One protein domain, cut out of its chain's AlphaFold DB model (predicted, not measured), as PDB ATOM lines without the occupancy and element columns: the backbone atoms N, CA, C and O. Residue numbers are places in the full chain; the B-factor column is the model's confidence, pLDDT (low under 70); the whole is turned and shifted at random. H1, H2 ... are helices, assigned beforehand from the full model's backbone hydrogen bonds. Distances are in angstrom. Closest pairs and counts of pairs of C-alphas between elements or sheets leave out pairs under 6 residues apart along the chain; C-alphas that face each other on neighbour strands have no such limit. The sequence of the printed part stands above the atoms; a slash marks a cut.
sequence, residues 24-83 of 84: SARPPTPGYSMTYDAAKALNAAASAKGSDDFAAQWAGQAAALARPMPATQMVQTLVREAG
ATOM      1  N   SER A  24     178.735 197.750 194.907       89.88
ATOM      2  CA  SER A  24     179.971 198.511 195.130       89.88
ATOM      3  C   SER A  24     179.769 200.024 195.263       89.88
ATOM      4  O   SER A  24     180.628 200.694 195.824       89.88
ATOM      5  N   ALA A  25     178.655 200.567 194.764       94.12
ATOM      6  CA  ALA A  25     178.314 201.988 194.849       94.12
ATOM      7  C   ALA A  25     177.395 202.312 196.043       94.12
ATOM      8  O   ALA A  25     176.863 203.416 196.135       94.12
ATOM      9  N   ARG A  26     177.167 201.352 196.951       90.44
ATOM     10  CA  ARG A  26     176.251 201.482 198.091       90.44
ATOM     11  C   ARG A  26     176.945 201.046 199.383       90.44
ATOM     12  O   ARG A  26     177.858 200.224 199.330       90.44
ATOM     13  N   PRO A  27     176.502 201.534 200.554       90.81
ATOM     14  CA  PRO A  27     176.955 200.987 201.824       90.81
ATOM     15  C   PRO A  27     176.678 199.477 201.913       90.81
ATOM     16  O   PRO A  27     175.665 199.011 201.374       90.81
ATOM     17  N   PRO A  28     177.523 198.705 202.620       89.56
ATOM     18  CA  PRO A  28     177.254 197.300 202.882       89.56
ATOM     19  C   PRO A  28     175.880 197.107 203.528       89.56
ATOM     20  O   PRO A  28     175.533 197.744 204.521       89.56
ATOM     21  N   THR A  29     175.087 196.210 202.954       87.38
ATOM     22  CA  THR A  29     173.791 195.805 203.497       87.38
ATOM     23  C   THR A  29     174.001 194.782 204.625       87.38
ATOM     24  O   THR A  29     174.798 193.863 204.441       87.38
ATOM     25  N   PRO A  30     173.262 194.850 205.751       92.31
ATOM     26  CA  PRO A  30     173.391 193.898 206.868       92.31
ATOM     27  C   PRO A  30     172.888 192.477 206.542       92.31
ATOM     28  O   PRO A  30     172.862 191.602 207.401       92.31
ATOM     29  N   GLY A  31     172.470 192.233 205.300       93.25
ATOM     30  CA  GLY A  31     171.892 190.974 204.853       93.25
ATOM     31  C   GLY A  31     170.486 190.735 205.406       93.25
ATOM     32  O   GLY A  31     169.812 191.633 205.923       93.25
ATOM     33  N   TYR A  32     170.013 189.507 205.231       93.44
ATOM     34  CA  TYR A  32     168.735 189.060 205.776       93.44
ATOM     35  C   TYR A  32     168.901 188.609 207.240       93.44
ATOM     36  O   TYR A  32     169.857 187.901 207.538       93.44
ATOM     37  N   SER A  33     167.981 188.928 208.159       94.25
ATOM     38  CA  SER A  33     166.695 189.622 207.943       94.25
ATOM     39  C   SER A  33     166.713 191.128 208.213       94.25
ATOM     40  O   SER A  33     165.741 191.794 207.870       94.25
ATOM     41  N   MET A  34     167.801 191.680 208.759       97.25
ATOM     42  CA  MET A  34     167.862 193.076 209.228       97.25
ATOM     43  C   MET A  34     167.504 194.101 208.140       97.25
ATOM     44  O   MET A  34     166.841 195.101 208.407       97.25
ATOM     45  N   THR A  35     167.888 193.833 206.890       96.44
ATOM     46  CA  THR A  35     167.511 194.679 205.743       96.44
ATOM     47  C   THR A  35     165.998 194.718 205.542       96.44
ATOM     48  O   THR A  35     165.435 195.770 205.248       96.44
ATOM     49  N   TYR A  36     165.326 193.578 205.732       97.81
ATOM     50  CA  TYR A  36     163.878 193.496 205.588       97.81
ATOM     51  C   TYR A  36     163.146 194.206 206.723       97.81
ATOM     52  O   TYR A  36     162.111 194.822 206.485       97.81
ATOM     53  N   ASP A  37     163.694 194.165 207.936       98.19
ATOM     54  CA  ASP A  37     163.131 194.887 209.077       98.19
ATOM     55  C   ASP A  37     163.174 196.405 208.840       98.19
ATOM     56  O   ASP A  37     162.166 197.088 209.034       98.19
ATOM     57  N   ALA A  38     164.282 196.923 208.296       97.12
ATOM     58  CA  ALA A  38     164.385 198.321 207.876       97.12
ATOM     59  C   ALA A  38     163.383 198.675 206.758       97.12
ATOM     60  O   ALA A  38     162.696 199.695 206.839       97.12
ATOM     61  N   ALA A  39     163.245 197.819 205.740       97.19
ATOM     62  CA  ALA A  39     162.282 198.025 204.658       97.19
ATOM     63  C   ALA A  39     160.826 198.028 205.158       97.19
ATOM     64  O   ALA A  39     160.033 198.860 204.721       97.19
ATOM     65  N   LYS A  40     160.471 197.152 206.107       98.31
ATOM     66  CA  LYS A  40     159.142 197.138 206.742       98.31
ATOM     67  C   LYS A  40     158.862 198.418 207.518       98.31
ATOM     68  O   LYS A  40     157.759 198.945 207.408       98.31
ATOM     69  N   ALA A  41     159.838 198.916 208.278       98.44
ATOM     70  CA  ALA A  41     159.697 200.172 209.012       98.44
ATOM     71  C   ALA A  41     159.463 201.354 208.055       98.44
ATOM     72  O   ALA A  41     158.560 202.162 208.275       98.44
ATOM     73  N   LEU A  42     160.217 201.411 206.951       98.12
ATOM     74  CA  LEU A  42     160.022 202.414 205.905       98.12
ATOM     75  C   LEU A  42     158.648 202.286 205.233       98.12
ATOM     76  O   LEU A  42     157.956 203.289 205.067       98.12
ATOM     77  N   ASN A  43     158.229 201.064 204.899       98.56
ATOM     78  CA  ASN A  43     156.909 200.816 204.334       98.56
ATOM     79  C   ASN A  43     155.795 201.250 205.291       98.56
ATOM     80  O   ASN A  43     154.878 201.932 204.866       98.56
ATOM     81  N   ALA A  44     155.893 200.940 206.587       98.69
ATOM     82  CA  ALA A  44     154.908 201.377 207.576       98.69
ATOM     83  C   ALA A  44     154.784 202.912 207.630       98.69
ATOM     84  O   ALA A  44     153.673 203.444 207.643       98.69
ATOM     85  N   ALA A  45     155.912 203.631 207.596       98.62
ATOM     86  CA  ALA A  45     155.922 205.093 207.565       98.62
ATOM     87  C   ALA A  45     155.336 205.674 206.262       98.62
ATOM     88  O   ALA A  45     154.677 206.715 206.298       98.62
ATOM     89  N   ALA A  46     155.563 205.019 205.119       98.56
ATOM     90  CA  ALA A  46     155.003 205.412 203.827       98.56
ATOM     91  C   ALA A  46     153.496 205.113 203.730       98.56
ATOM     92  O   ALA A  46     152.721 205.991 203.349       98.56
ATOM     93  N   SER A  47     153.061 203.927 204.163       98.25
ATOM     94  CA  SER A  47     151.654 203.516 204.170       98.25
ATOM     95  C   SER A  47     150.805 204.398 205.086       98.25
ATOM     96  O   SER A  47     149.685 204.747 204.723       98.25
ATOM     97  N   ALA A  48     151.345 204.858 206.223       98.50
ATOM     98  CA  ALA A  48     150.679 205.847 207.082       98.50
ATOM     99  C   ALA A  48     150.404 207.191 206.372       98.50
ATOM    100  O   ALA A  48     149.580 207.978 206.831       98.50
ATOM    101  N   LYS A  49     151.082 207.450 205.248       98.50
ATOM    102  CA  LYS A  49     150.889 208.611 204.368       98.50
ATOM    103  C   LYS A  49     150.176 208.255 203.055       98.50
ATOM    104  O   LYS A  49     150.172 209.069 202.138       98.50
ATOM    105  N   GLY A  50     149.608 207.051 202.941       98.19
ATOM    106  CA  GLY A  50     148.917 206.586 201.735       98.19
ATOM    107  C   GLY A  50     149.839 206.263 200.554       98.19
ATOM    108  O   GLY A  50     149.387 206.307 199.415       98.19
ATOM    109  N   SER A  51     151.123 205.978 200.800       98.25
ATOM    110  CA  SER A  51     152.092 205.602 199.762       98.25
ATOM    111  C   SER A  51     152.478 204.124 199.854       98.25
ATOM    112  O   SER A  51     152.880 203.647 200.915       98.25
ATOM    113  N   ASP A  52     152.435 203.437 198.710       97.38
ATOM    114  CA  ASP A  52     152.852 202.035 198.545       97.38
ATOM    115  C   ASP A  52     154.232 201.895 197.871       97.38
ATOM    116  O   ASP A  52     154.653 200.802 197.482       97.38
ATOM    117  N   ASP A  53     154.980 202.996 197.754       97.88
ATOM    118  CA  ASP A  53     156.260 203.076 197.032       97.88
ATOM    119  C   ASP A  53     157.345 202.121 197.562       97.88
ATOM    120  O   ASP A  53     158.336 201.854 196.874       97.88
ATOM    121  N   PHE A  54     157.165 201.619 198.784       98.12
ATOM    122  CA  PHE A  54     158.095 200.747 199.500       98.12
ATOM    123  C   PHE A  54     157.472 199.384 199.857       98.12
ATOM    124  O   PHE A  54     158.063 198.608 200.610       98.12
ATOM    125  N   ALA A  55     156.301 199.062 199.301       97.88
ATOM    126  CA  ALA A  55     155.598 197.818 199.584       97.88
ATOM    127  C   ALA A  55     156.318 196.592 199.002       97.88
ATOM    128  O   ALA A  55     156.834 196.595 197.885       97.88
ATOM    129  N   ALA A  56     156.312 195.482 199.737       97.75
ATOM    130  CA  ALA A  56     156.843 194.209 199.255       97.75
ATOM    131  C   ALA A  56     155.797 193.455 198.405       97.75
ATOM    132  O   ALA A  56     155.211 192.468 198.845       97.75
ATOM    133  N   GLN A  57     155.546 193.928 197.180       97.81
ATOM    134  CA  GLN A  57     154.589 193.324 196.243       97.81
ATOM    135  C   GLN A  57     155.222 192.159 195.463       97.81
ATOM    136  O   GLN A  57     155.621 192.294 194.303       97.81
ATOM    137  N   TRP A  58     155.368 191.005 196.115       98.25
ATOM    138  CA  TRP A  58     155.958 189.814 195.499       98.25
ATOM    139  C   TRP A  58     155.098 189.241 194.374       98.25
ATOM    140  O   TRP A  58     153.883 189.125 194.497       98.25
ATOM    141  N   ALA A  59     155.750 188.865 193.275       98.38
ATOM    142  CA  ALA A  59     155.089 188.372 192.075       98.38
ATOM    143  C   ALA A  59     156.061 187.581 191.183       98.38
ATOM    144  O   ALA A  59     157.255 187.888 191.100       98.38
ATOM    145  N   GLY A  60     155.536 186.562 190.497       98.06
ATOM    146  CA  GLY A  60     156.254 185.815 189.460       98.06
ATOM    147  C   GLY A  60     156.396 186.604 188.151       98.06
ATOM    148  O   GLY A  60     155.905 187.721 188.023       98.06
ATOM    149  N   GLN A  61     157.055 186.018 187.144       98.25
ATOM    150  CA  GLN A  61     157.223 186.662 185.827       98.25
ATOM    151  C   GLN A  61     155.897 186.856 185.074       98.25
ATOM    152  O   GLN A  61     155.752 187.826 184.342       98.25
ATOM    153  N   ALA A  62     154.924 185.966 185.284       97.75
ATOM    154  CA  ALA A  62     153.624 185.990 184.619       97.75
ATOM    155  C   ALA A  62     152.526 186.675 185.458       97.75
ATOM    156  O   ALA A  62     151.364 186.284 185.395       97.75
ATOM    157  N   ALA A  63     152.877 187.688 186.261       97.94
ATOM    158  CA  ALA A  63     151.928 188.388 187.137       97.94
ATOM    159  C   ALA A  63     150.701 188.949 186.390       97.94
ATOM    160  O   ALA A  63     149.606 188.968 186.940       97.94
ATOM    161  N   ALA A  64     150.870 189.337 185.121       97.81
ATOM    162  CA  ALA A  64     149.790 189.832 184.265       97.81
ATOM    163  C   ALA A  64     148.701 188.783 183.951       97.81
ATOM    164  O   ALA A  64     147.619 189.154 183.514       97.81
ATOM    165  N   LEU A  65     148.965 187.490 184.177       97.94
ATOM    166  CA  LEU A  65     147.991 186.405 184.000       97.94
ATOM    167  C   LEU A  65     147.195 186.101 185.283       97.94
ATOM    168  O   LEU A  65     146.419 185.145 185.315       97.94
ATOM    169  N   ALA A  66     147.401 186.862 186.363       97.81
ATOM    170  CA  ALA A  66     146.668 186.670 187.609       97.81
ATOM    171  C   ALA A  66     145.161 186.918 187.416       97.81
ATOM    172  O   ALA A  66     144.751 187.860 186.742       97.81
ATOM    173  N   ARG A  67     144.327 186.077 188.043       98.25
ATOM    174  CA  ARG A  67     142.858 186.153 187.961       98.25
ATOM    175  C   ARG A  67     142.269 186.384 189.357       98.25
ATOM    176  O   ARG A  67     142.534 185.565 190.240       98.25
ATOM    177  N   PRO A  68     141.471 187.445 189.581       98.00
ATOM    178  CA  PRO A  68     140.837 187.693 190.872       98.00
ATOM    179  C   PRO A  68     139.587 186.815 191.030       98.00
ATOM    180  O   PRO A  68     138.503 187.170 190.579       98.00
ATOM    181  N   MET A  69     139.734 185.645 191.652       98.25
ATOM    182  CA  MET A  69     138.623 184.727 191.932       98.25
ATOM    183  C   MET A  69     138.872 183.889 193.196       98.25
ATOM    184  O   MET A  69     140.020 183.791 193.637       98.25
ATOM    185  N   PRO A  70     137.832 183.264 193.787       98.69
ATOM    186  CA  PRO A  70     137.992 182.380 194.940       98.69
ATOM    187  C   PRO A  70     138.967 181.230 194.669       98.69
ATOM    188  O   PRO A  70     138.952 180.632 193.591       98.69
ATOM    189  N   ALA A  71     139.764 180.861 195.675       98.38
ATOM    190  CA  ALA A  71     140.785 179.818 195.545       98.38
ATOM    191  C   ALA A  71     140.207 178.475 195.059       98.38
ATOM    192  O   ALA A  71     140.781 177.843 194.173       98.38
ATOM    193  N   THR A  72     139.034 178.076 195.562       98.56
ATOM    194  CA  THR A  72     138.341 176.854 195.119       98.56
ATOM    195  C   THR A  72     138.042 176.877 193.617       98.56
ATOM    196  O   THR A  72     138.321 175.906 192.915       98.56
ATOM    197  N   GLN A  73     137.530 177.997 193.100       98.62
ATOM    198  CA  GLN A  73     137.225 178.152 191.676       98.62
ATOM    199  C   GLN A  73     138.499 178.204 190.823       98.62
ATOM    200  O   GLN A  73     138.522 177.644 189.726       98.62
ATOM    201  N   MET A  74     139.564 178.837 191.325       98.44
ATOM    202  CA  MET A  74     140.868 178.873 190.655       98.44
ATOM    203  C   MET A  74     141.407 177.458 190.437       98.44
ATOM    204  O   MET A  74     141.736 177.105 189.309       98.44
ATOM    205  N   VAL A  75     141.446 176.625 191.484       98.31
ATOM    206  CA  VAL A  75     141.950 175.244 191.381       98.31
ATOM    207  C   VAL A  75     141.116 174.427 190.392       98.31
ATOM    208  O   VAL A  75     141.679 173.784 189.512       98.31
ATOM    209  N   GLN A  76     139.784 174.508 190.461       98.38
ATOM    210  CA  GLN A  76     138.901 173.835 189.497       98.38
ATOM    211  C   GLN A  76     139.141 174.298 188.054       98.38
ATOM    212  O   GLN A  76     139.061 173.503 187.122       98.38
ATOM    213  N   THR A  77     139.415 175.588 187.859       98.44
ATOM    214  CA  THR A  77     139.724 176.150 186.539       98.44
ATOM    215  C   THR A  77     141.045 175.608 186.011       98.44
ATOM    216  O   THR A  77     141.081 175.152 184.875       98.44
ATOM    217  N   LEU A  78     142.083 175.561 186.849       98.38
ATOM    218  CA  LEU A  78     143.385 175.003 186.479       98.38
ATOM    219  C   LEU A  78     143.304 173.513 186.116       98.38
ATOM    220  O   LEU A  78     143.913 173.112 185.133       98.38
ATOM    221  N   VAL A  79     142.532 172.708 186.857       98.38
ATOM    222  CA  VAL A  79     142.301 171.281 186.542       98.38
ATOM    223  C   VAL A  79     141.675 171.125 185.154       98.38
ATOM    224  O   VAL A  79     142.198 170.382 184.327       98.38
ATOM    225  N   ARG A  80     140.614 171.892 184.858       98.12
ATOM    226  CA  ARG A  80     139.977 171.885 183.531       98.12
ATOM    227  C   ARG A  80     140.932 172.333 182.420       98.12
ATOM    228  O   ARG A  80     140.942 171.726 181.357       98.12
ATOM    229  N   GLU A  81     141.720 173.385 182.653       98.19
ATOM    230  CA  GLU A  81     142.700 173.912 181.687       98.19
ATOM    231  C   GLU A  81     143.855 172.934 181.427       98.19
ATOM    232  O   GLU A  81     144.356 172.864 180.308       98.19
ATOM    233  N   ALA A  82     144.263 172.166 182.443       97.88
ATOM    234  CA  ALA A  82     145.312 171.154 182.344       97.88
ATOM    235  C   ALA A  82     144.838 169.835 181.702       97.88
ATOM    236  O   ALA A  82     145.670 168.971 181.422       97.88
ATOM    237  N   GLY A  83     143.528 169.672 181.476       95.75
ATOM    238  CA  GLY A  83     142.940 168.450 180.927       95.75
ATOM    239  C   GLY A  83     142.984 167.255 181.884       95.75
ATOM    240  O   GLY A  83     143.107 166.123 181.421       95.75
TER     241      GLY A  83
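This is residues 24 to 83 of the 84 residues of an uncharacterized protein of Advenella kashmirensis (strain DSM 17095 / LMG 22695 / WT001) (UniProt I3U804). H1, the longest helix, and H2 lie toward opposite ends of an open, stretched-out form, with no packing between them. The long link of residues 48 to 70 first folds back beside H1, then winds across to H2; residues 24 to 35 and 57 to 83 stand free. The printed part has 60 residues, with two named helices in the order H1, H2 and no named strand; the class is all helix, with 26 residues, under half, in named elements. It is extended, with a radius of gyration of the C-alphas of 18.1 A, and spans 51 by 31 by 19 A.

H1, residues 34 to 47, and H2, residues 71 to 82, are apart. In H1 and H2 every O i to N i+4 pair is within hydrogen-bond range.

H1 measures 19.9 A from C-alpha 34 at (167.862, 193.076, 209.228) to C-alpha 47. H2 measures 16.4 A from C-alpha 71 to C-alpha 82 at (145.312, 171.154, 182.344).

The C-alphas farthest apart, of Pro 27 and Gly 83, are 51.5 A apart. The printed part has no cut, and no printed residue is under 70 in pLDDT.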